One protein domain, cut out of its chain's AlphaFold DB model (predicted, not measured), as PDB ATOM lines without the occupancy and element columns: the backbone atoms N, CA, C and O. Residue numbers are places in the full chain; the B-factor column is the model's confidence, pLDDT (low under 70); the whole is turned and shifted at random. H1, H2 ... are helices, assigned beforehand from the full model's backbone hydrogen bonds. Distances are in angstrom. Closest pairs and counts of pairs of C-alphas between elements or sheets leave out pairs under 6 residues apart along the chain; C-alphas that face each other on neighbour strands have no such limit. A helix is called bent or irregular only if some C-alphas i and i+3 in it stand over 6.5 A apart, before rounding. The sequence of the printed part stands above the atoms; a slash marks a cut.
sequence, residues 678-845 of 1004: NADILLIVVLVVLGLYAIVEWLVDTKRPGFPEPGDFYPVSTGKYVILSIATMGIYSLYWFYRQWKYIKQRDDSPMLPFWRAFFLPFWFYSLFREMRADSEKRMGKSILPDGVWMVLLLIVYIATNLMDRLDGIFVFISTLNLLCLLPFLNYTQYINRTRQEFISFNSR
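AT A GLANCE: This is residues 678 to 845 of the 1004 residues of the protein "DUF3857 domain-containing protein" of Desulfobacteraceae bacterium (UniProt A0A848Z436). Helices are stacked in tiers, with the V of H2 and H3 in the middle, H1 on one side of it, and H5 and the bent H7 on the other side with H6 packed over them. The first residues of H1, with residue 678, stick out at one end, while short H4 folds back on H3 and H8 lies near H2. The printed part has 168 residues with eight named helices, H1 to H8 in order along the chain, and no named strand; the class is all helix, with helix packing mostly aligned. It is compact, with a radius of gyration of the C-alphas of 16.5 A, and spans 53 by 41 by 31 A.

HOW THE PARTS SIT: H1, residues 679 to 702, touches H3, residues 731 to 748, with residues 691 to 698 alone; the closest C-alphas, of Ala 694 and Ile 731, are 7.2 A apart, at a shallow tilt of 28 degrees, the same way. H2, residues 718 to 727, touches H3 at a steep tilt of 49 degrees, opposite ways, the closest C-alphas being Ser 725 and Tyr 732 at 4.8 A. H4, residues 754 to 759, forms a helical hairpin with H3, the closest C-alphas being Tyr 738 and Ala 758 at 4.9 A. H5, residues 761 to 780, is irregular, with C-alphas 763 and 766 7.2 A apart; it only just touches H3, with 3 pairs of C-alphas within 8 A, the closest Leu 734 and Leu 761 at 7.4 A. H6, residues 788 to 803, forms a helical hairpin with H5, the closest C-alphas being Pro 762 and Ile 799 at 7.2 A. H7, residues 811 to 832, was assigned as one helix by its hydrogen bonds but is bent, with C-alphas 821 and 824 7.1 A apart and arms H7a and H7b at 44 degrees. H7a forms a helical hairpin with H6, the closest C-alphas being Tyr 798 and Asn 818 at 5.6 A; H7b touches H5, the closest being Met 772 and Phe 825 at 7.4 A. H8, residues 837 to 844, is close to but not clearly touching H2, with C-alphas Lys 720 and Ser 844 closest at 5.9 A. Every O i to N i+4 pair is within hydrogen-bond range in H1, H2, H3, H4, H6, H7b and H8; H5 has 14 of 16, and H7a 3 of 7 beside 6 of 8 O i to N i+3 pairs.

IN THESE COORDINATES: H1 is 34.4 A long, from C-alpha 679 at (7.766, -42.577, 30.549). H5 measures 27.1 A, H3 26.0 A and H6 22.3 A. H8 ends with C-alpha 844 at (-26.277, -47.464, 30.527).

THE WHOLE: The C-alphas farthest apart, of Asn 678 and Gly 781, are 56.6 A apart. The printed part has no cut, and the link from H1 to H2 is long, with 15 residues. Mean pLDDT of the printed part is 75.5; residues 678 to 697, 699 to 711 and 801 to 820 are under 70.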
ATOM      1  N   ASN A 678      11.658 -44.144  29.866       47.91
ATOM      2  CA  ASN A 678      10.575 -44.884  29.214       47.91
ATOM      3  C   ASN A 678       9.182 -44.357  29.587       47.91
ATOM      4  O   ASN A 678       8.196 -45.048  29.323       47.91
ATOM      5  N   ALA A 679       9.059 -43.166  30.185       53.91
ATOM      6  CA  ALA A 679       7.766 -42.577  30.549       53.91
ATOM      7  C   ALA A 679       6.846 -42.420  29.324       53.91
ATOM      8  O   ALA A 679       5.668 -42.789  29.379       53.91
ATOM      9  N   ASP A 680       7.409 -42.000  28.190       48.22
ATOM     10  CA  ASP A 680       6.691 -41.875  26.919       48.22
ATOM     11  C   ASP A 680       6.294 -43.235  26.349       48.22
ATOM     12  O   ASP A 680       5.176 -43.420  25.866       48.22
ATOM     13  N   ILE A 681       7.161 -44.240  26.489       53.97
ATOM     14  CA  ILE A 681       6.860 -45.617  26.086       53.97
ATOM     15  C   ILE A 681       5.755 -46.198  26.973       53.97
ATOM     16  O   ILE A 681       4.845 -46.856  26.472       53.97
ATOM     17  N   LEU A 682       5.767 -45.918  28.277       55.25
ATOM     18  CA  LEU A 682       4.724 -46.336  29.207       55.25
ATOM     19  C   LEU A 682       3.389 -45.650  28.880       55.25
ATOM     20  O   LEU A 682       2.346 -46.306  28.901       55.25
ATOM     21  N   LEU A 683       3.414 -44.362  28.524       56.94
ATOM     22  CA  LEU A 683       2.246 -43.606  28.075       56.94
ATOM     23  C   LEU A 683       1.687 -44.182  26.768       56.94
ATOM     24  O   LEU A 683       0.485 -44.434  26.676       56.94
ATOM     25  N   ILE A 684       2.549 -44.487  25.795       56.88
ATOM     26  CA  ILE A 684       2.176 -45.145  24.537       56.88
ATOM     27  C   ILE A 684       1.585 -46.530  24.813       56.88
ATOM     28  O   ILE A 684       0.531 -46.862  24.276       56.88
ATOM     29  N   VAL A 685       2.190 -47.327  25.697       64.00
ATOM     30  CA  VAL A 685       1.672 -48.646  26.089       64.00
ATOM     31  C   VAL A 685       0.304 -48.516  26.760       64.00
ATOM     32  O   VAL A 685      -0.604 -49.284  26.442       64.00
ATOM     33  N   VAL A 686       0.100 -47.525  27.631       65.62
ATOM     34  CA  VAL A 686      -1.207 -47.248  28.245       65.62
ATOM     35  C   VAL A 686      -2.233 -46.832  27.186       65.62
ATOM     36  O   VAL A 686      -3.346 -47.362  27.190       65.62
ATOM     37  N   LEU A 687      -1.875 -45.965  26.235       60.66
ATOM     38  CA  LEU A 687      -2.748 -45.556  25.127       60.66
ATOM     39  C   LEU A 687      -3.100 -46.734  24.207       60.66
ATOM     40  O   LEU A 687      -4.258 -46.884  23.814       60.66
ATOM     41  N   VAL A 688      -2.143 -47.620  23.929       64.06
ATOM     42  CA  VAL A 688      -2.349 -48.852  23.157       64.06
ATOM     43  C   VAL A 688      -3.258 -49.817  23.913       64.06
ATOM     44  O   VAL A 688      -4.198 -50.351  23.328       64.06
ATOM     45  N   VAL A 689      -3.062 -50.008  25.219       67.06
ATOM     46  CA  VAL A 689      -3.928 -50.856  26.053       67.06
ATOM     47  C   VAL A 689      -5.351 -50.288  26.131       67.06
ATOM     48  O   VAL A 689      -6.315 -51.049  26.030       67.06
ATOM     49  N   LEU A 690      -5.511 -48.966  26.238       64.12
ATOM     50  CA  LEU A 690      -6.816 -48.292  26.204       64.12
ATOM     51  C   LEU A 690      -7.483 -48.388  24.821       64.12
ATOM     52  O   LEU A 690      -8.693 -48.620  24.738       64.12
ATOM     53  N   GLY A 691      -6.709 -48.285  23.738       64.06
ATOM     54  CA  GLY A 691      -7.167 -48.493  22.363       64.06
ATOM     55  C   GLY A 691      -7.617 -49.935  22.107       64.06
ATOM     56  O   GLY A 691      -8.725 -50.167  21.618       64.06
ATOM     57  N   LEU A 692      -6.817 -50.917  22.530       65.75
ATOM     58  CA  LEU A 692      -7.160 -52.341  22.485       65.75
ATOM     59  C   LEU A 692      -8.398 -52.643  23.336       65.75
ATOM     60  O   LEU A 692      -9.275 -53.391  22.904       65.75
ATOM     61  N   TYR A 693      -8.536 -52.014  24.503       68.00
ATOM     62  CA  TYR A 693      -9.735 -52.128  25.330       68.00
ATOM     63  C   TYR A 693     -10.982 -51.565  24.628       68.00
ATOM     64  O   TYR A 693     -12.038 -52.202  24.656       68.00
ATOM     65  N   ALA A 694     -10.877 -50.418  23.948       61.06
ATOM     66  CA  ALA A 694     -11.977 -49.847  23.166       61.06
ATOM     67  C   ALA A 694     -12.395 -50.758  21.997       61.06
ATOM     68  O   ALA A 694     -13.591 -50.919  21.730       61.06
ATOM     69  N   ILE A 695     -11.432 -51.421  21.353       65.50
ATOM     70  CA  ILE A 695     -11.677 -52.434  20.316       65.50
ATOM     71  C   ILE A 695     -12.362 -53.674  20.913       65.50
ATOM     72  O   ILE A 695     -13.320 -54.191  20.338       65.50
ATOM     73  N   VAL A 696     -11.943 -54.132  22.096       67.44
ATOM     74  CA  VAL A 696     -12.579 -55.260  22.795       67.44
ATOM     75  C   VAL A 696     -14.016 -54.921  23.216       67.44
ATOM     76  O   VAL A 696     -14.915 -55.739  23.015       67.44
ATOM     77  N   GLU A 697     -14.282 -53.715  23.732       67.62
ATOM     78  CA  GLU A 697     -15.654 -53.246  23.987       67.62
ATOM     79  C   GLU A 697     -16.487 -53.229  22.700       67.62
ATOM     80  O   GLU A 697     -17.625 -53.705  22.692       67.62
ATOM     81  N   TRP A 698     -15.909 -52.763  21.589       70.56
ATOM     82  CA  TRP A 698     -16.566 -52.731  20.284       70.56
ATOM     83  C   TRP A 698     -16.917 -54.144  19.770       70.56
ATOM     84  O   TRP A 698     -18.053 -54.396  19.344       70.56
ATOM     85  N   LEU A 699     -15.999 -55.104  19.873       67.12
ATOM     86  CA  LEU A 699     -16.212 -56.492  19.445       67.12
ATOM     87  C   LEU A 699     -17.215 -57.243  20.331       67.12
ATOM     88  O   LEU A 699     -18.004 -58.055  19.842       67.12
ATOM     89  N   VAL A 700     -17.225 -56.965  21.634       67.81
ATOM     90  CA  VAL A 700     -18.156 -57.605  22.572       67.81
ATOM     91  C   VAL A 700     -19.561 -57.007  22.463       67.81
ATOM     92  O   VAL A 700     -20.541 -57.734  22.618       67.81
ATOM     93  N   ASP A 701     -19.694 -55.711  22.171       64.88
ATOM     94  CA  ASP A 701     -20.998 -55.052  22.012       64.88
ATOM     95  C   ASP A 701     -21.697 -55.379  20.696       64.88
ATOM     96  O   ASP A 701     -22.927 -55.413  20.657       64.88
ATOM     97  N   THR A 702     -20.937 -55.664  19.639       62.38
ATOM     98  CA  THR A 702     -21.474 -56.058  18.327       62.38
ATOM     99  C   THR A 702     -22.038 -57.479  18.301       62.38
ATOM    100  O   THR A 702     -22.915 -57.750  17.484       62.38
ATOM    101  N   LYS A 703     -21.601 -58.365  19.207       62.25
ATOM    102  CA  LYS A 703     -22.005 -59.783  19.264       62.25
ATOM    103  C   LYS A 703     -23.054 -60.110  20.342       62.25
ATOM    104  O   LYS A 703     -23.259 -61.280  20.652       62.25
ATOM    105  N   ARG A 704     -23.705 -59.114  20.961       62.16
ATOM    106  CA  ARG A 704     -24.637 -59.343  22.088       62.16
ATOM    107  C   ARG A 704     -25.961 -59.998  21.628       62.16
ATOM    108  O   ARG A 704     -26.705 -59.354  20.891       62.16
ATOM    109  N   PRO A 705     -26.316 -61.210  22.106       53.25
ATOM    110  CA  PRO A 705     -27.603 -61.843  21.800       53.25
ATOM    111  C   PRO A 705     -28.764 -61.165  22.545       53.25
ATOM    112  O   PRO A 705     -28.616 -60.791  23.710       53.25
ATOM    113  N   GLY A 706     -29.930 -61.056  21.895       55.66
ATOM    114  CA  GLY A 706     -31.176 -60.564  22.509       55.66
ATOM    115  C   GLY A 706     -31.424 -59.056  22.398       55.66
ATOM    116  O   GLY A 706     -32.209 -58.512  23.171       55.66
ATOM    117  N   PHE A 707     -30.758 -58.371  21.468       56.75
ATOM    118  CA  PHE A 707     -30.970 -56.945  21.230       56.75
ATOM    119  C   PHE A 707     -32.177 -56.709  20.302       56.75
ATOM    120  O   PHE A 707     -32.179 -57.234  19.190       56.75
ATOM    121  N   PRO A 708     -33.189 -55.920  20.700       52.12
ATOM    122  CA  PRO A 708     -34.170 -55.398  19.759       52.12
ATOM    123  C   PRO A 708     -33.572 -54.167  19.054       52.12
ATOM    124  O   PRO A 708     -33.183 -53.213  19.719       52.12
ATOM    125  N   GLU A 709     -33.517 -54.130  17.725       55.62
ATOM    126  CA  GLU A 709     -33.434 -52.863  16.967       55.62
ATOM    127  C   GLU A 709     -34.738 -52.706  16.178       55.62
ATOM    128  O   GLU A 709     -35.244 -53.711  15.678       55.62
ATOM    129  N   PRO A 710     -35.339 -51.496  16.124       54.44
ATOM    130  CA  PRO A 710     -34.626 -50.279  15.736       54.44
ATOM    131  C   PRO A 710     -34.932 -49.035  16.597       54.44
ATOM    132  O   PRO A 710     -36.084 -48.682  16.887       54.44
ATOM    133  N   GLY A 711     -33.870 -48.325  16.974       63.28
ATOM    134  CA  GLY A 711     -33.927 -46.899  17.301       63.28
ATOM    135  C   GLY A 711     -33.285 -46.098  16.167       63.28
ATOM    136  O   GLY A 711     -32.503 -46.655  15.409       63.28
ATOM    137  N   ASP A 712     -33.586 -44.806  16.054       76.06
ATOM    138  CA  ASP A 712     -32.995 -43.953  15.007       76.06
ATOM    139  C   ASP A 712     -31.566 -43.489  15.346       76.06
ATOM    140  O   ASP A 712     -30.791 -43.144  14.459       76.06
ATOM    141  N   PHE A 713     -31.210 -43.498  16.635       87.19
ATOM    142  CA  PHE A 713     -29.903 -43.100  17.163       87.19
ATOM    143  C   PHE A 713     -29.558 -43.920  18.410       87.19
ATOM    144  O   PHE A 713     -30.461 -44.398  19.103       87.19
ATOM    145  N   TYR A 714     -28.268 -44.045  18.728       86.69
ATOM    146  CA  TYR A 714     -27.776 -44.843  19.854       86.69
ATOM    147  C   TYR A 714     -27.997 -44.130  21.207       86.69
ATOM    148  O   TYR A 714     -27.383 -43.080  21.437       86.69
ATOM    149  N   PRO A 715     -28.824 -44.676  22.127       86.88
ATOM    150  CA  PRO A 715     -29.087 -44.056  23.422       86.88
ATOM    151  C   PRO A 715     -28.134 -44.553  24.517       86.88
ATOM    152  O   PRO A 715     -27.949 -45.759  24.690       86.88
ATOM    153  N   VAL A 716     -27.603 -43.633  25.327       87.62
ATOM    154  CA  VAL A 716     -26.842 -43.923  26.556       87.62
ATOM    155  C   VAL A 716     -27.103 -42.829  27.597       87.62
ATOM    156  O   VAL A 716     -27.422 -41.699  27.234       87.62
ATOM    157  N   SER A 717     -26.996 -43.144  28.888       88.00
ATOM    158  CA  SER A 717     -27.128 -42.145  29.951       88.00
ATOM    159  C   SER A 717     -25.958 -41.169  29.942       88.00
ATOM    160  O   SER A 717     -24.809 -41.544  29.684       88.00
ATOM    161  N   THR A 718     -26.241 -39.922  30.325       87.19
ATOM    162  CA  THR A 718     -25.209 -38.893  30.517       87.19
ATOM    163  C   THR A 718     -24.122 -39.359  31.482       87.19
ATOM    164  O   THR A 718     -22.941 -39.206  31.192       87.19
ATOM    165  N   GLY A 719     -24.505 -40.001  32.591       84.94
ATOM    166  CA  GLY A 719     -23.556 -40.476  33.598       84.94
ATOM    167  C   GLY A 719     -22.556 -41.492  33.045       84.94
ATOM    168  O   GLY A 719     -21.356 -41.342  33.250       84.94
ATOM    169  N   LYS A 720     -23.022 -42.494  32.285       85.88
ATOM    170  CA  LYS A 720     -22.116 -43.484  31.689       85.88
ATOM    171  C   LYS A 720     -21.209 -42.860  30.635       85.88
ATOM    172  O   LYS A 720     -20.022 -43.170  30.613       85.88
ATOM    173  N   TYR A 721     -21.761 -41.993  29.787       86.62
ATOM    174  CA  TYR A 721     -20.987 -41.307  28.760       86.62
ATOM    175  C   TYR A 721     -19.860 -40.469  29.362       86.62
ATOM    176  O   TYR A 721     -18.715 -40.617  28.951       86.62
ATOM    177  N   VAL A 722     -20.161 -39.648  30.369       84.62
ATOM    178  CA  VAL A 722     -19.164 -38.785  31.014       84.62
ATOM    179  C   VAL A 722     -18.094 -39.620  31.718       84.62
ATOM    180  O   VAL A 722     -16.913 -39.433  31.450       84.62
ATOM    181  N   ILE A 723     -18.492 -40.587  32.554       84.12
ATOM    182  CA  ILE A 723     -17.542 -41.410  33.321       84.12
ATOM    183  C   ILE A 723     -16.608 -42.186  32.392       84.12
ATOM    184  O   ILE A 723     -15.401 -42.186  32.613       84.12
ATOM    185  N   LEU A 724     -17.139 -42.839  31.354       82.94
ATOM    186  CA  LEU A 724     -16.305 -43.625  30.446       82.94
ATOM    187  C   LEU A 724     -15.473 -42.753  29.517       82.94
ATOM    188  O   LEU A 724     -14.351 -43.134  29.212       82.94
ATOM    189  N   SER A 725     -15.963 -41.586  29.099       81.75
ATOM    190  CA  SER A 725     -15.149 -40.689  28.274       81.75
ATOM    191  C   SER A 725     -13.994 -40.081  29.067       81.75
ATOM    192  O   SER A 725     -12.903 -39.983  28.529       81.75
ATOM    193  N   ILE A 726     -14.182 -39.771  30.354       78.75
ATOM    194  CA  ILE A 726     -13.079 -39.359  31.238       78.75
ATOM    195  C   ILE A 726     -12.121 -40.532  31.476       78.75
ATOM    196  O   ILE A 726     -10.921 -40.397  31.273       78.75
ATOM    197  N   ALA A 727     -12.651 -41.707  31.837       78.31
ATOM    198  CA  ALA A 727     -11.837 -42.886  32.138       78.31
ATOM    199  C   ALA A 727     -11.062 -43.440  30.927       78.31
ATOM    200  O   ALA A 727     -10.162 -44.252  31.101       78.31
ATOM    201  N   THR A 728     -11.423 -43.032  29.708       77.06
ATOM    202  CA  THR A 728     -10.754 -43.429  28.459       77.06
ATOM    203  C   THR A 728     -10.110 -42.255  27.730       77.06
ATOM    204  O   THR A 728      -9.790 -42.391  26.553       77.06
ATOM    205  N   MET A 729      -9.967 -41.095  28.385       73.31
ATOM    206  CA  MET A 729      -9.352 -39.897  27.796       73.31
ATOM    207  C   MET A 729      -9.950 -39.517  26.422       73.31
ATOM    208  O   MET A 729      -9.249 -39.162  25.486       73.31
ATOM    209  N   GLY A 730     -11.275 -39.623  26.276       75.38
ATOM    210  CA  GLY A 730     -12.014 -39.244  25.065       75.38
ATOM    211  C   GLY A 730     -12.262 -40.371  24.055       75.38
ATOM    212  O   GLY A 730     -13.137 -40.226  23.197       75.38
ATOM    213  N   ILE A 731     -11.613 -41.534  24.180       76.94
ATOM    214  CA  ILE A 731     -11.789 -42.654  23.231       76.94
ATOM    215  C   ILE A 731     -13.240 -43.172  23.226       76.94
ATOM    216  O   ILE A 731     -13.799 -43.493  22.173       76.94
ATOM    217  N   TYR A 732     -13.917 -43.194  24.379       80.81
ATOM    218  CA  TYR A 732     -15.331 -43.584  24.442       80.81
ATOM    219  C   TYR A 732     -16.251 -42.645  23.638       80.81
ATOM    220  O   TYR A 732     -17.291 -43.083  23.141       80.81
ATOM    221  N   SER A 733     -15.879 -41.373  23.456       82.12
ATOM    222  CA  SER A 733     -16.630 -40.437  22.615       82.12
ATOM    223  C   SER A 733     -16.564 -40.827  21.133       82.12
ATOM    224  O   SER A 733     -17.589 -40.770  20.452       82.12
ATOM    225  N   LEU A 734     -15.413 -41.324  20.657       81.81
ATOM    226  CA  LEU A 734     -15.263 -41.881  19.304       81.81
ATOM    227  C   LEU A 734     -16.120 -43.137  19.127       81.81
ATOM    228  O   LEU A 734     -16.843 -43.262  18.138       81.81
ATOM    229  N   TYR A 735     -16.120 -44.035  20.118       83.12
ATOM    230  CA  TYR A 735     -16.994 -45.211  20.115       83.12
ATOM    231  C   TYR A 735     -18.477 -44.822  20.061       83.12
ATOM    232  O   TYR A 735     -19.242 -45.363  19.258       83.12
ATOM    233  N   TRP A 736     -18.896 -43.860  20.884       87.19
ATOM    234  CA  TRP A 736     -20.270 -43.367  20.885       87.19
ATOM    235  C   TRP A 736     -20.654 -42.760  19.527       87.19
ATOM    236  O   TRP A 736     -21.737 -43.046  19.020       87.19
ATOM    237  N   PHE A 737     -19.758 -41.999  18.895       87.38
ATOM    238  CA  PHE A 737     -19.984 -41.405  17.577       87.38
ATOM    239  C   PHE A 737     -20.047 -42.455  16.455       87.38
ATOM    240  O   PHE A 737     -20.936 -42.403  15.604       87.38
ATOM    241  N   TYR A 738     -19.184 -43.474  16.501       87.94
ATOM    242  CA  TYR A 738     -19.276 -44.659  15.641       87.94
ATOM    243  C   TYR A 738     -20.648 -45.331  15.767       87.94
ATOM    244  O   TYR A 738     -21.281 -45.658  14.758       87.94
ATOM    245  N   ARG A 739     -21.152 -45.497  16.999       85.94
ATOM    246  CA  ARG A 739     -22.482 -46.070  17.231       85.94
ATOM    247  C   ARG A 739     -23.577 -45.209  16.606       85.94
ATOM    248  O   ARG A 739     -24.499 -45.787  16.045       85.94
ATOM    249  N   GLN A 740     -23.467 -43.879  16.615       89.88
ATOM    250  CA  GLN A 740     -24.446 -43.029  15.925       89.88
ATOM    251  C   GLN A 740     -24.481 -43.299  14.420       89.88
ATOM    252  O   GLN A 740     -25.551 -43.547  13.866       89.88
ATOM    253  N   TRP A 741     -23.322 -43.346  13.761       89.44
ATOM    254  CA  TRP A 741     -23.263 -43.650  12.329       89.44
ATOM    255  C   TRP A 741     -23.688 -45.072  11.990       89.44
ATOM    256  O   TRP A 741     -24.250 -45.291  10.922       89.44
ATOM    257  N   LYS A 742     -23.470 -46.039  12.889       86.38
ATOM    258  CA  LYS A 742     -23.974 -47.402  12.702       86.38
ATOM    259  C   LYS A 742     -25.505 -47.436  12.698       86.38
ATOM    260  O   LYS A 742     -26.074 -48.080  11.824       86.38
ATOM    261  N   TYR A 743     -26.151 -46.709  13.610       85.19
ATOM    262  CA  TYR A 743     -27.615 -46.616  13.661       85.19
ATOM    263  C   TYR A 743     -28.178 -45.901  12.430       85.19
ATOM    264  O   TYR A 743     -29.129 -46.388  11.829       85.19
ATOM    265  N   ILE A 744     -27.550 -44.805  11.990       87.25
ATOM    266  CA  ILE A 744     -27.928 -44.112  10.747       87.25
ATOM    267  C   ILE A 744     -27.754 -45.040   9.540       87.25
ATOM    268  O   ILE A 744     -28.644 -45.130   8.702       87.25
ATOM    269  N   LYS A 745     -26.642 -45.783   9.474       86.56
ATOM    270  CA  LYS A 745     -26.401 -46.778   8.424       86.56
ATOM    271  C   LYS A 745     -27.509 -47.829   8.378       86.56
ATOM    272  O   LYS A 745     -27.988 -48.137   7.299       86.56
ATOM    273  N   GLN A 746     -27.906 -48.362   9.533       83.19
ATOM    274  CA  GLN A 746     -28.971 -49.363   9.631       83.19
ATOM    275  C   GLN A 746     -30.355 -48.783   9.298       83.19
ATOM    276  O   GLN A 746     -31.174 -49.485   8.716       83.19
ATOM    277  N   ARG A 747     -30.618 -47.518   9.655       84.00
ATOM    278  CA  ARG A 747     -31.873 -46.808   9.360       84.00
ATOM    279  C   ARG A 747     -32.031 -46.505   7.867       84.00
ATOM    280  O   ARG A 747     -33.114 -46.697   7.328       84.00
ATOM    281  N   ASP A 748     -30.963 -46.022   7.234       82.75
ATOM    282  CA  ASP A 748     -30.990 -45.476   5.870       82.75
ATOM    283  C   ASP A 748     -30.456 -46.454   4.810       82.75
ATOM    284  O   ASP A 748     -30.379 -46.091   3.640       82.75
ATOM    285  N   ASP A 749     -30.037 -47.658   5.220       81.31
ATOM    286  CA  ASP A 749     -29.365 -48.667   4.381       81.31
ATOM    287  C   ASP A 749     -28.217 -48.082   3.532       81.31
ATOM    288  O   ASP A 749     -28.024 -48.364   2.352       81.31
ATOM    289  N   SER A 750     -27.459 -47.165   4.137       79.75
ATOM    290  CA  SER A 750     -26.438 -46.391   3.429       79.75
ATOM    291  C   SER A 750     -25.135 -47.190   3.258       79.75
ATOM    292  O   SER A 750     -24.685 -47.834   4.210       79.75
ATOM    293  N   PRO A 751     -24.412 -47.062   2.126       84.25
ATOM    294  CA  PRO A 751     -23.107 -47.709   1.935       84.25
ATOM    295  C   PRO A 751     -21.990 -47.109   2.809       84.25
ATOM    296  O   PRO A 751     -20.841 -47.536   2.730       84.25
ATOM    297  N   MET A 752     -22.286 -46.120   3.661       87.00
ATOM    298  CA  MET A 752     -21.276 -45.461   4.488       87.00
ATOM    299  C   MET A 752     -20.529 -46.440   5.411       87.00
ATOM    300  O   MET A 752     -21.089 -47.424   5.900       87.00
ATOM    301  N   LEU A 753     -19.259 -46.141   5.698       88.00
ATOM    302  CA  LEU A 753     -18.432 -46.859   6.672       88.00
ATOM    303  C   LEU A 753     -18.423 -46.084   8.007       88.00
ATOM    304  O   LEU A 753     -17.748 -45.056   8.104       88.00
ATOM    305  N   PRO A 754     -19.159 -46.531   9.049       86.25
ATOM    306  CA  PRO A 754     -19.314 -45.781  10.301       86.25
ATOM    307  C   PRO A 754     -18.006 -45.554  11.061       86.25
ATOM    308  O   PRO A 754     -17.870 -44.554  11.759       86.25
ATOM    309  N   PHE A 755     -17.051 -46.480  10.923       85.12
ATOM    310  CA  PHE A 755     -15.745 -46.398  11.573       85.12
ATOM    311  C   PHE A 755     -14.956 -45.175  11.100       85.12
ATOM    312  O   PHE A 755     -14.597 -44.339  11.921       85.12
ATOM    313  N   TRP A 756     -14.771 -45.011   9.787       85.12
ATOM    314  CA  TRP A 756     -13.992 -43.898   9.236       85.12
ATOM    315  C   TRP A 756     -14.609 -42.535   9.536       85.12
ATOM    316  O   TRP A 756     -13.892 -41.591   9.847       85.12
ATOM    317  N   ARG A 757     -15.944 -42.443   9.548       87.75
ATOM    318  CA  ARG A 757     -16.632 -41.211   9.962       87.75
ATOM    319  C   ARG A 757     -16.382 -40.863  11.427       87.75
ATOM    320  O   ARG A 757     -16.363 -39.687  11.764       87.75
ATOM    321  N   ALA A 758     -16.214 -41.866  12.288       83.75
ATOM    322  CA  ALA A 758     -15.896 -41.658  13.694       83.75
ATOM    323  C   ALA A 758     -14.418 -41.388  13.947       83.75
ATOM    324  O   ALA A 758     -14.115 -40.530  14.763       83.75
ATOM    325  N   PHE A 759     -13.521 -42.067  13.234       80.62
ATOM    326  CA  PHE A 759     -12.082 -41.832  13.330       80.62
ATOM    327  C   PHE A 759     -11.725 -40.403  12.893       80.62
ATOM    328  O   PHE A 759     -11.034 -39.684  13.604       80.62
ATOM    329  N   PHE A 760     -12.308 -39.937  11.789       82.12
ATOM    330  CA  PHE A 760     -12.153 -38.569  11.298       82.12
ATOM    331  C   PHE A 760     -13.251 -37.627  11.820       82.12
ATOM    332  O   PHE A 760     -13.813 -36.816  11.076       82.12
ATOM    333  N   LEU A 761     -13.560 -37.719  13.115       77.81
ATOM    334  CA  LEU A 761     -14.632 -36.971  13.778       77.81
ATOM    335  C   LEU A 761     -14.730 -35.481  13.369       77.81
ATOM    336  O   LEU A 761     -15.846 -35.071  13.039       77.81
ATOM    337  N   PRO A 762     -13.642 -34.676  13.304       79.25
ATOM    338  CA  PRO A 762     -13.741 -33.258  12.936       79.25
ATOM    339  C   PRO A 762     -14.461 -33.004  11.601       79.25
ATOM    340  O   PRO A 762     -15.256 -32.072  11.489       79.25
ATOM    341  N   PHE A 763     -14.240 -33.864  10.603       82.81
ATOM    342  CA  PHE A 763     -14.802 -33.711   9.259       82.81
ATOM    343  C   PHE A 763     -16.281 -34.118   9.190       82.81
ATOM    344  O   PHE A 763     -17.064 -33.530   8.442       82.81
ATOM    345  N   TRP A 764     -16.694 -35.101   9.997       87.38
ATOM    346  CA  TRP A 764     -18.060 -35.639   9.984       87.38
ATOM    347  C   TRP A 764     -18.946 -35.149  11.137       87.38
ATOM    348  O   TRP A 764     -20.145 -35.435  11.147       87.38
ATOM    349  N   PHE A 765     -18.410 -34.352  12.063       84.88
ATOM    350  CA  PHE A 765     -19.143 -33.764  13.188       84.88
ATOM    351  C   PHE A 765     -20.354 -32.939  12.727       84.88
ATOM    352  O   PHE A 765     -21.485 -33.174  13.162       84.88
ATOM    353  N   TYR A 766     -20.146 -32.017  11.778       84.81
ATOM    354  CA  TYR A 766     -21.229 -31.196  11.227       84.81
ATOM    355  C   TYR A 766     -22.261 -32.038  10.460       84.81
ATOM    356  O   TYR A 766     -23.461 -31.763  10.511       84.81
ATOM    357  N   SER A 767     -21.814 -33.107   9.794       88.31
ATOM    358  CA  SER A 767     -22.714 -34.020   9.089       88.31
ATOM    359  C   SER A 767     -23.644 -34.759  10.052       88.31
ATOM    360  O   SER A 767     -24.830 -34.876   9.747       88.31
ATOM    361  N   LEU A 768     -23.147 -35.229  11.203       88.50
ATOM    362  CA  LEU A 768     -23.998 -35.867  12.215       88.50
ATOM    363  C   LEU A 768     -24.985 -34.860  12.818       88.50
ATOM    364  O   LEU A 768     -26.153 -35.184  13.036       88.50
ATOM    365  N   PHE A 769     -24.530 -33.627  13.059       89.00
ATOM    366  CA  PHE A 769     -25.389 -32.560  13.568       89.00
ATOM    367  C   PHE A 769     -26.561 -32.285  12.631       89.00
ATOM    368  O   PHE A 769     -27.702 -32.210  13.086       89.00
ATOM    369  N   ARG A 770     -26.296 -32.176  11.325       88.25
ATOM    370  CA  ARG A 770     -27.337 -31.942  10.320       88.25
ATOM    371  C   ARG A 770     -28.391 -33.052  10.326       88.25
ATOM    372  O   ARG A 770     -29.578 -32.740  10.302       88.25
ATOM    373  N   GLU A 771     -27.967 -34.312  10.422       88.69
ATOM    374  CA  GLU A 771     -28.868 -35.471  10.506       88.69
ATOM    375  C   GLU A 771     -29.748 -35.439  11.763       88.69
ATOM    376  O   GLU A 771     -30.973 -35.541  11.678       88.69
ATOM    377  N   MET A 772     -29.150 -35.239  12.943       90.12
ATOM    378  CA  MET A 772     -29.911 -35.174  14.197       90.12
ATOM    379  C   MET A 772     -30.833 -33.953  14.263       90.12
ATOM    380  O   MET A 772     -31.944 -34.041  14.785       90.12
ATOM    381  N   ARG A 773     -30.406 -32.810  13.715       87.75
ATOM    382  CA  ARG A 773     -31.224 -31.595  13.651       87.75
ATOM    383  C   ARG A 773     -32.431 -31.780  12.742       87.75
ATOM    384  O   ARG A 773     -33.532 -31.423  13.163       87.75
ATOM    385  N   ALA A 774     -32.236 -32.345  11.550       87.94
ATOM    386  CA  ALA A 774     -33.319 -32.628  10.613       87.94
ATOM    387  C   ALA A 774     -34.347 -33.596  11.222       87.94
ATOM    388  O   ALA A 774     -35.552 -33.356  11.136       87.94
ATOM    389  N   ASP A 775     -33.886 -34.643  11.916       88.00
ATOM    390  CA  ASP A 775     -34.772 -35.555  12.646       88.00
ATOM    391  C   ASP A 775     -35.506 -34.843  13.803       88.00
ATOM    392  O   ASP A 775     -36.713 -35.029  13.982       88.00
ATOM    393  N   SER A 776     -34.829 -33.951  14.537       88.62
ATOM    394  CA  SER A 776     -35.448 -33.173  15.620       88.62
ATOM    395  C   SER A 776     -36.535 -32.226  15.116       88.62
ATOM    396  O   SER A 776     -37.579 -32.107  15.759       88.62
ATOM    397  N   GLU A 777     -36.301 -31.543  13.994       87.94
ATOM    398  CA  GLU A 777     -37.279 -30.646  13.366       87.94
ATOM    399  C   GLU A 777     -38.485 -31.436  12.860       87.94
ATOM    400  O   GLU A 777     -39.624 -31.045  13.116       87.94
ATOM    401  N   LYS A 778     -38.250 -32.604  12.251       87.19
ATOM    402  CA  LYS A 778     -39.312 -33.504  11.789       87.19
ATOM    403  C   LYS A 778     -40.215 -33.982  12.931       87.19
ATOM    404  O   LYS A 778     -41.425 -34.079  12.746       87.19
ATOM    405  N   ARG A 779     -39.654 -34.284  14.108       85.81
ATOM    406  CA  ARG A 779     -40.417 -34.807  15.259       85.81
ATOM    407  C   ARG A 779     -41.123 -33.735  16.080       85.81
ATOM    408  O   ARG A 779     -42.154 -34.031  16.676       85.81
ATOM    409  N   MET A 780     -40.553 -32.533  16.170       83.12
ATOM    410  CA  MET A 780     -40.997 -31.512  17.133       83.12
ATOM    411  C   MET A 780     -41.413 -30.179  16.505       83.12
ATOM    412  O   MET A 780     -41.775 -29.256  17.232       83.12
ATOM    413  N   GLY A 781     -41.355 -30.035  15.178       79.00
ATOM    414  CA  GLY A 781     -41.686 -28.803  14.449       79.00
ATOM    415  C   GLY A 781     -40.640 -27.685  14.582       79.00
ATOM    416  O   GLY A 781     -40.502 -26.863  13.683       79.00
ATOM    417  N   LYS A 782     -39.861 -27.676  15.671       81.19
ATOM    418  CA  LYS A 782     -38.661 -26.856  15.869       81.19
ATOM    419  C   LYS A 782     -37.565 -27.714  16.503       81.19
ATOM    420  O   LYS A 782     -37.852 -28.505  17.401       81.19
ATOM    421  N   SER A 783     -36.321 -27.558  16.045       81.75
ATOM    422  CA  SER A 783     -35.197 -28.312  16.606       81.75
ATOM    423  C   SER A 783     -34.967 -27.959  18.072       81.75
ATOM    424  O   SER A 783     -34.982 -26.780  18.433       81.75
ATOM    425  N   ILE A 784     -34.705 -28.971  18.902       83.56
ATOM    426  CA  ILE A 784     -34.175 -28.767  20.258       83.56
ATOM    427  C   ILE A 784     -32.643 -28.679  20.268       83.56
ATOM    428  O   ILE A 784     -32.053 -28.384  21.308       83.56
ATOM    429  N   LEU A 785     -31.999 -28.928  19.123       83.94
ATOM    430  CA  LEU A 785     -30.569 -28.723  18.940       83.94
ATOM    431  C   LEU A 785     -30.273 -27.251  18.582       83.94
ATOM    432  O   LEU A 785     -31.097 -26.612  17.922       83.94
ATOM    433  N   PRO A 786     -29.114 -26.703  19.000       80.81
ATOM    434  CA  PRO A 786     -28.727 -25.321  18.709       80.81
ATOM    435  C   PRO A 786     -28.660 -24.998  17.210       80.81
ATOM    436  O   PRO A 786     -28.518 -25.884  16.368       80.81
ATOM    437  N   ASP A 787     -28.704 -23.705  16.872       79.62
ATOM    438  CA  ASP A 787     -28.563 -23.267  15.485       79.62
ATOM    439  C   ASP A 787     -27.168 -23.545  14.899       79.62
ATOM    440  O   ASP A 787     -26.188 -23.690  15.627       79.62
ATOM    441  N   GLY A 788     -27.057 -23.596  13.563       75.69
ATOM    442  CA  GLY A 788     -25.825 -24.007  12.875       75.69
ATOM    443  C   GLY A 788     -24.594 -23.172  13.245       75.69
ATOM    444  O   GLY A 788     -23.494 -23.709  13.285       75.69
ATOM    445  N   VAL A 789     -24.783 -21.898  13.605       78.31
ATOM    446  CA  VAL A 789     -23.712 -21.005  14.082       78.31
ATOM    447  C   VAL A 789     -23.105 -21.502  15.397       78.31
ATOM    448  O   VAL A 789     -21.886 -21.574  15.519       78.31
ATOM    449  N   TRP A 790     -23.933 -21.916  16.361       77.56
ATOM    450  CA  TRP A 790     -23.455 -22.453  17.639       77.56
ATOM    451  C   TRP A 790     -22.704 -23.768  17.464       77.56
ATOM    452  O   TRP A 790     -21.756 -24.038  18.192       77.56
ATOM    453  N   MET A 791     -23.075 -24.562  16.463       76.81
ATOM    454  CA  MET A 791     -22.383 -25.813  16.170       76.81
ATOM    455  C   MET A 791     -21.047 -25.623  15.475       76.81
ATOM    456  O   MET A 791     -20.119 -26.377  15.748       76.81
ATOM    457  N   VAL A 792     -20.933 -24.613  14.612       78.94
ATOM    458  CA  VAL A 792     -19.641 -24.212  14.050       78.94
ATOM    459  C   VAL A 792     -18.735 -23.684  15.161       78.94
ATOM    460  O   VAL A 792     -17.574 -24.062  15.209       78.94
ATOM    461  N   LEU A 793     -19.266 -22.903  16.109       80.06
ATOM    462  CA  LEU A 793     -18.504 -22.473  17.285       80.06
ATOM    463  C   LEU A 793     -18.058 -23.657  18.153       80.06
ATOM    464  O   LEU A 793     -16.905 -23.697  18.554       80.06
ATOM    465  N   LEU A 794     -18.923 -24.647  18.397       75.94
ATOM    466  CA  LEU A 794     -18.552 -25.863  19.133       75.94
ATOM    467  C   LEU A 794     -17.516 -26.711  18.385       75.94
ATOM    468  O   LEU A 794     -16.637 -27.278  19.022       75.94
ATOM    469  N   LEU A 795     -17.582 -26.772  17.052       77.38
ATOM    470  CA  LEU A 795     -16.565 -27.432  16.232       77.38
ATOM    471  C   LEU A 795     -15.232 -26.675  16.276       77.38
ATOM    472  O   LEU A 795     -14.192 -27.307  16.384       77.38
ATOM    473  N   ILE A 796     -15.251 -25.341  16.234       80.31
ATOM    474  CA  ILE A 796     -14.047 -24.511  16.381       80.31
ATOM    475  C   ILE A 796     -13.446 -24.699  17.770       80.31
ATOM    476  O   ILE A 796     -12.240 -24.856  17.870       80.31
ATOM    477  N   VAL A 797     -14.266 -24.729  18.824       77.69
ATOM    478  CA  VAL A 797     -13.799 -25.024  20.185       77.69
ATOM    479  C   VAL A 797     -13.189 -26.420  20.239       77.69
ATOM    480  O   VAL A 797     -12.085 -26.540  20.740       77.69
ATOM    481  N   TYR A 798     -13.848 -27.432  19.666       74.44
ATOM    482  CA  TYR A 798     -13.334 -28.802  19.590       74.44
ATOM    483  C   TYR A 798     -12.017 -28.902  18.805       74.44
ATOM    484  O   TYR A 798     -11.108 -29.617  19.199       74.44
ATOM    485  N   ILE A 799     -11.875 -28.192  17.686       73.06
ATOM    486  CA  ILE A 799     -10.630 -28.178  16.909       73.06
ATOM    487  C   ILE A 799      -9.544 -27.420  17.680       73.06
ATOM    488  O   ILE A 799      -8.438 -27.921  17.816       73.06
ATOM    489  N   ALA A 800      -9.864 -26.253  18.243       71.00
ATOM    490  CA  ALA A 800      -8.927 -25.440  19.009       71.00
ATOM    491  C   ALA A 800      -8.397 -26.181  20.243       71.00
ATOM    492  O   ALA A 800      -7.202 -26.127  20.499       71.00
ATOM    493  N   THR A 801      -9.239 -26.924  20.965       66.25
ATOM    494  CA  THR A 801      -8.807 -27.756  22.100       66.25
ATOM    495  C   THR A 801      -7.902 -28.910  21.672       66.25
ATOM    496  O   THR A 801      -6.996 -29.246  22.418       66.25
ATOM    497  N   ASN A 802      -8.093 -29.499  20.485       63.72
ATOM    498  CA  ASN A 802      -7.196 -30.545  19.967       63.72
ATOM    499  C   ASN A 802      -5.910 -29.991  19.315       63.72
ATOM    500  O   ASN A 802      -5.004 -30.765  19.056       63.72
ATOM    501  N   LEU A 803      -5.828 -28.685  19.030       63.38
ATOM    502  CA  LEU A 803      -4.630 -28.018  18.489       63.38
ATOM    503  C   LEU A 803      -3.782 -27.313  19.561       63.38
ATOM    504  O   LEU A 803      -2.708 -26.795  19.257       63.38
ATOM    505  N   MET A 804      -4.258 -27.249  20.805       61.00
ATOM    506  CA  MET A 804      -3.507 -26.693  21.932       61.00
ATOM    507  C   MET A 804      -2.567 -27.754  22.525       61.00
ATOM    508  O   MET A 804      -2.720 -28.133  23.680       61.00
ATOM    509  N   ASP A 805      -1.574 -28.190  21.746       50.25
ATOM    510  CA  ASP A 805      -0.496 -29.104  22.183       50.25
ATOM    511  C   ASP A 805       0.574 -28.418  23.060       50.25
ATOM    512  O   ASP A 805       1.554 -29.037  23.440       50.25
ATOM    513  N   ARG A 806       0.410 -27.130  23.398       48.66
ATOM    514  CA  ARG A 806       1.427 -26.316  24.103       48.66
ATOM    515  C   ARG A 806       0.981 -25.772  25.462       48.66
ATOM    516  O   ARG A 806       1.317 -24.642  25.813       48.66
ATOM    517  N   LEU A 807       0.126 -26.491  26.184       48.19
ATOM    518  CA  LEU A 807      -0.240 -26.121  27.555       48.19
ATOM    519  C   LEU A 807       0.113 -27.260  28.508       48.19
ATOM    520  O   LEU A 807      -0.722 -28.129  28.786       48.19
ATOM    521  N   ASP A 808       1.343 -27.205  29.010       52.72
ATOM    522  CA  ASP A 808       1.909 -28.114  30.003       52.72
ATOM    523  C   ASP A 808       0.930 -28.346  31.161       52.72
ATOM    524  O   ASP A 808       0.352 -27.418  31.739       52.72
ATOM    525  N   GLY A 809       0.664 -29.620  31.449       52.41
ATOM    526  CA  GLY A 809      -0.122 -30.061  32.605       52.41
ATOM    527  C   GLY A 809      -1.654 -29.954  32.510       52.41
ATOM    528  O   GLY A 809      -2.335 -30.443  33.411       52.41
ATOM    529  N   ILE A 810      -2.248 -29.382  31.449       52.75
ATOM    530  CA  ILE A 810      -3.724 -29.202  31.349       52.75
ATOM    531  C   ILE A 810      -4.377 -30.145  30.312       52.75
ATOM    532  O   ILE A 810      -5.601 -30.166  30.164       52.75
ATOM    533  N   PHE A 811      -3.602 -31.010  29.649       53.44
ATOM    534  CA  PHE A 811      -4.072 -31.951  28.614       53.44
ATOM    535  C   PHE A 811      -5.317 -32.764  29.024       53.44
ATOM    536  O   PHE A 811      -6.291 -32.891  28.272       53.44
ATOM    537  N   VAL A 812      -5.348 -33.240  30.271       54.19
ATOM    538  CA  VAL A 812      -6.491 -33.960  30.852       54.19
ATOM    539  C   VAL A 812      -7.745 -33.079  30.912       54.19
ATOM    540  O   VAL A 812      -8.843 -33.534  30.594       54.19
ATOM    541  N   PHE A 813      -7.604 -31.804  31.277       54.97
ATOM    542  CA  PHE A 813      -8.721 -30.867  31.398       54.97
ATOM    543  C   PHE A 813      -9.246 -30.440  30.017       54.97
ATOM    544  O   PHE A 813     -10.460 -30.402  29.803       54.97
ATOM    545  N   ILE A 814      -8.352 -30.213  29.051       57.38
ATOM    546  CA  ILE A 814      -8.685 -29.886  27.655       57.38
ATOM    547  C   ILE A 814      -9.432 -31.052  26.985       57.38
ATOM    548  O   ILE A 814     -10.465 -30.849  26.337       57.38
ATOM    549  N   SER A 815      -9.019 -32.288  27.270       56.53
ATOM    550  CA  SER A 815      -9.714 -33.507  26.839       56.53
ATOM    551  C   SER A 815     -11.140 -33.622  27.405       56.53
ATOM    552  O   SER A 815     -12.025 -34.177  26.749       56.53
ATOM    553  N   THR A 816     -11.422 -33.045  28.585       60.28
ATOM    554  CA  THR A 816     -12.793 -32.996  29.140       60.28
ATOM    555  C   THR A 816     -13.685 -31.908  28.523       60.28
ATOM    556  O   THR A 816     -14.901 -32.099  28.455       60.28
ATOM    557  N   LEU A 817     -13.124 -30.813  27.989       62.53
ATOM    558  CA  LEU A 817     -13.884 -29.771  27.269       62.53
ATOM    559  C   LEU A 817     -14.481 -30.300  25.951       62.53
ATOM    560  O   LEU A 817     -15.615 -29.953  25.600       62.53
ATOM    561  N   ASN A 818     -13.793 -31.235  25.287       65.75
ATOM    562  CA  ASN A 818     -14.309 -31.964  24.121       65.75
ATOM    563  C   ASN A 818     -15.609 -32.732  24.426       65.75
ATOM    564  O   ASN A 818     -16.476 -32.869  23.557       65.75
ATOM    565  N   LEU A 819     -15.801 -33.176  25.674       68.94
ATOM    566  CA  LEU A 819     -17.000 -33.906  26.099       68.94
ATOM    567  C   LEU A 819     -18.243 -33.018  26.115       68.94
ATOM    568  O   LEU A 819     -19.338 -33.491  25.800       68.94
ATOM    569  N   LEU A 820     -18.078 -31.734  26.447       69.50
ATOM    570  CA  LEU A 820     -19.175 -30.768  26.511       69.50
ATOM    571  C   LEU A 820     -19.761 -30.480  25.123       69.50
ATOM    572  O   LEU A 820     -20.971 -30.287  24.997       69.50
ATOM    573  N   CYS A 821     -18.934 -30.545  24.075       75.00
ATOM    574  CA  CYS A 821     -19.348 -30.306  22.691       75.00
ATOM    575  C   CYS A 821     -20.326 -31.370  22.157       75.00
ATOM    576  O   CYS A 821     -21.114 -31.090  21.254       75.00
ATOM    577  N   LEU A 822     -20.319 -32.575  22.740       80.56
ATOM    578  CA  LEU A 822     -21.182 -33.695  22.342       80.56
ATOM    579  C   LEU A 822     -22.443 -33.842  23.215       80.56
ATOM    580  O   LEU A 822     -23.370 -34.571  22.847       80.56
ATOM    581  N   LEU A 823     -22.544 -33.112  24.333       81.94
ATOM    582  CA  LEU A 823     -23.712 -33.154  25.224       81.94
ATOM    583  C   LEU A 823     -25.048 -32.785  24.551       81.94
ATOM    584  O   LEU A 823     -26.042 -33.443  24.870       81.94
ATOM    585  N   PRO A 824     -25.133 -31.806  23.622       85.44
ATOM    586  CA  PRO A 824     -26.390 -31.510  22.930       85.44
ATOM    587  C   PRO A 824     -26.930 -32.711  22.142       85.44
ATOM    588  O   PRO A 824     -28.121 -33.017  22.213       85.44
ATOM    589  N   PHE A 825     -26.047 -33.444  21.459       86.94
ATOM    590  CA  PHE A 825     -26.399 -34.655  20.719       86.94
ATOM    591  C   PHE A 825     -26.838 -35.769  21.674       86.94
ATOM    592  O   PHE A 825     -27.850 -36.434  21.456       86.94
ATOM    593  N   LEU A 826     -26.119 -35.937  22.785       87.06
ATOM    594  CA  LEU A 826     -26.459 -36.925  23.803       87.06
ATOM    595  C   LEU A 826     -27.823 -36.642  24.455       87.06
ATOM    596  O   LEU A 826     -28.610 -37.567  24.664       87.06
ATOM    597  N   ASN A 827     -28.134 -35.374  24.732       86.81
ATOM    598  CA  ASN A 827     -29.437 -34.954  25.243       86.81
ATOM    599  C   ASN A 827     -30.546 -35.271  24.229       86.81
ATOM    600  O   ASN A 827     -31.557 -35.872  24.591       86.81
ATOM    601  N   TYR A 828     -30.313 -34.987  22.944       88.12
ATOM    602  CA  TYR A 828     -31.252 -35.332  21.878       88.12
ATOM    603  C   TYR A 828     -31.554 -36.841  21.830       88.12
ATOM    604  O   TYR A 828     -32.723 -37.236  21.868       88.12
ATOM    605  N   THR A 829     -30.520 -37.695  21.846       88.12
ATOM    606  CA  THR A 829     -30.710 -39.161  21.833       88.12
ATOM    607  C   THR A 829     -31.472 -39.683  23.052       88.12
ATOM    608  O   THR A 829     -32.245 -40.634  22.932       88.12
ATOM    609  N   GLN A 830     -31.310 -39.059  24.222       86.12
ATOM    610  CA  GLN A 830     -32.072 -39.407  25.423       86.12
ATOM    611  C   GLN A 830     -33.516 -38.908  25.347       86.12
ATOM    612  O   GLN A 830     -34.434 -39.641  25.713       86.12
ATOM    613  N   TYR A 831     -33.737 -37.699  24.825       85.75
ATOM    614  CA  TYR A 831     -35.069 -37.125  24.669       85.75
ATOM    615  C   TYR A 831     -35.962 -38.008  23.792       85.75
ATOM    616  O   TYR A 831     -37.078 -38.343  24.191       85.75
ATOM    617  N   ILE A 832     -35.477 -38.425  22.618       86.00
ATOM    618  CA  ILE A 832     -36.270 -39.249  21.689       86.00
ATOM    619  C   ILE A 832     -36.526 -40.664  22.230       86.00
ATOM    620  O   ILE A 832     -37.515 -41.291  21.862       86.00
ATOM    621  N   ASN A 833     -35.679 -41.145  23.147       82.50
ATOM    622  CA  ASN A 833     -35.810 -42.453  23.790       82.50
ATOM    623  C   ASN A 833     -36.464 -42.388  25.184       82.50
ATOM    624  O   ASN A 833     -36.532 -43.403  25.878       82.50
ATOM    625  N   ARG A 834     -37.009 -41.235  25.607       79.12
ATOM    626  CA  ARG A 834     -37.599 -41.054  26.950       79.12
ATOM    627  C   ARG A 834     -38.782 -41.979  27.250       79.12
ATOM    628  O   ARG A 834     -39.020 -42.296  28.410       79.12
ATOM    629  N   THR A 835     -39.518 -42.395  26.217       74.69
ATOM    630  CA  THR A 835     -40.645 -43.344  26.292       74.69
ATOM    631  C   THR A 835     -40.199 -44.804  26.177       74.69
ATOM    632  O   THR A 835     -40.994 -45.706  26.412       74.69
ATOM    633  N   ARG A 836     -38.922 -45.036  25.847       78.00
ATOM    634  CA  ARG A 836     -38.269 -46.329  25.615       78.00
ATOM    635  C   ARG A 836     -37.115 -46.532  26.616       78.00
ATOM    636  O   ARG A 836     -35.970 -46.795  26.247       78.00
ATOM    637  N   GLN A 837     -37.413 -46.377  27.909       72.94
ATOM    638  CA  GLN A 837     -36.421 -46.388  29.005       72.94
ATOM    639  C   GLN A 837     -35.631 -47.703  29.130       72.94
ATOM    640  O   GLN A 837     -34.504 -47.719  29.628       72.94
ATOM    641  N   GLU A 838     -36.181 -48.810  28.644       77.31
ATOM    642  CA  GLU A 838     -35.507 -50.110  28.582       77.31
ATOM    643  C   GLU A 838     -34.212 -50.080  27.743       77.31
ATOM    644  O   GLU A 838     -33.211 -50.672  28.140       77.31
ATOM    645  N   PHE A 839     -34.161 -49.293  26.662       76.38
ATOM    646  CA  PHE A 839     -32.969 -49.172  25.810       76.38
ATOM    647  C   PHE A 839     -31.884 -48.309  26.453       76.38
ATOM    648  O   PHE A 839     -30.702 -48.663  26.430       76.38
ATOM    649  N   ILE A 840     -32.287 -47.194  27.075       79.75
ATOM    650  CA  ILE A 840     -31.368 -46.337  27.830       79.75
ATOM    651  C   ILE A 840     -30.786 -47.142  28.993       79.75
ATOM    652  O   ILE A 840     -29.567 -47.182  29.150       79.75
ATOM    653  N   SER A 841     -31.618 -47.828  29.781       80.56
ATOM    654  CA  SER A 841     -31.156 -48.601  30.941       80.56
ATOM    655  C   SER A 841     -30.238 -49.766  30.549       80.56
ATOM    656  O   SER A 841     -29.205 -49.967  31.192       80.56
ATOM    657  N   PHE A 842     -30.522 -50.459  29.442       81.56
ATOM    658  CA  PHE A 842     -29.663 -51.520  28.911       81.56
ATOM    659  C   PHE A 842     -28.273 -51.011  28.499       81.56
ATOM    660  O   PHE A 842     -27.250 -51.551  28.938       81.56
ATOM    661  N   ASN A 843     -28.210 -49.941  27.700       80.44
ATOM    662  CA  ASN A 843     -26.940 -49.371  27.233       80.44
ATOM    663  C   ASN A 843     -26.173 -48.641  28.343       80.44
ATOM    664  O   ASN A 843     -24.949 -48.523  28.268       80.44
ATOM    665  N   SER A 844     -26.858 -48.215  29.406       86.25
ATOM    666  CA  SER A 844     -26.277 -47.464  30.527       86.25
ATOM    667  C   SER A 844     -25.741 -48.331  31.667       86.25
ATOM    668  O   SER A 844     -25.146 -47.802  32.605       86.25
ATOM    669  N   ARG A 845     -25.897 -49.659  31.605       85.25
ATOM    670  CA  ARG A 845     -25.412 -50.560  32.659       85.25
ATOM    671  C   ARG A 845     -23.877 -50.585  32.716       85.25
ATOM    672  O   ARG A 845     -23.208 -50.843  31.705       85.25
TER     673      ARG A 845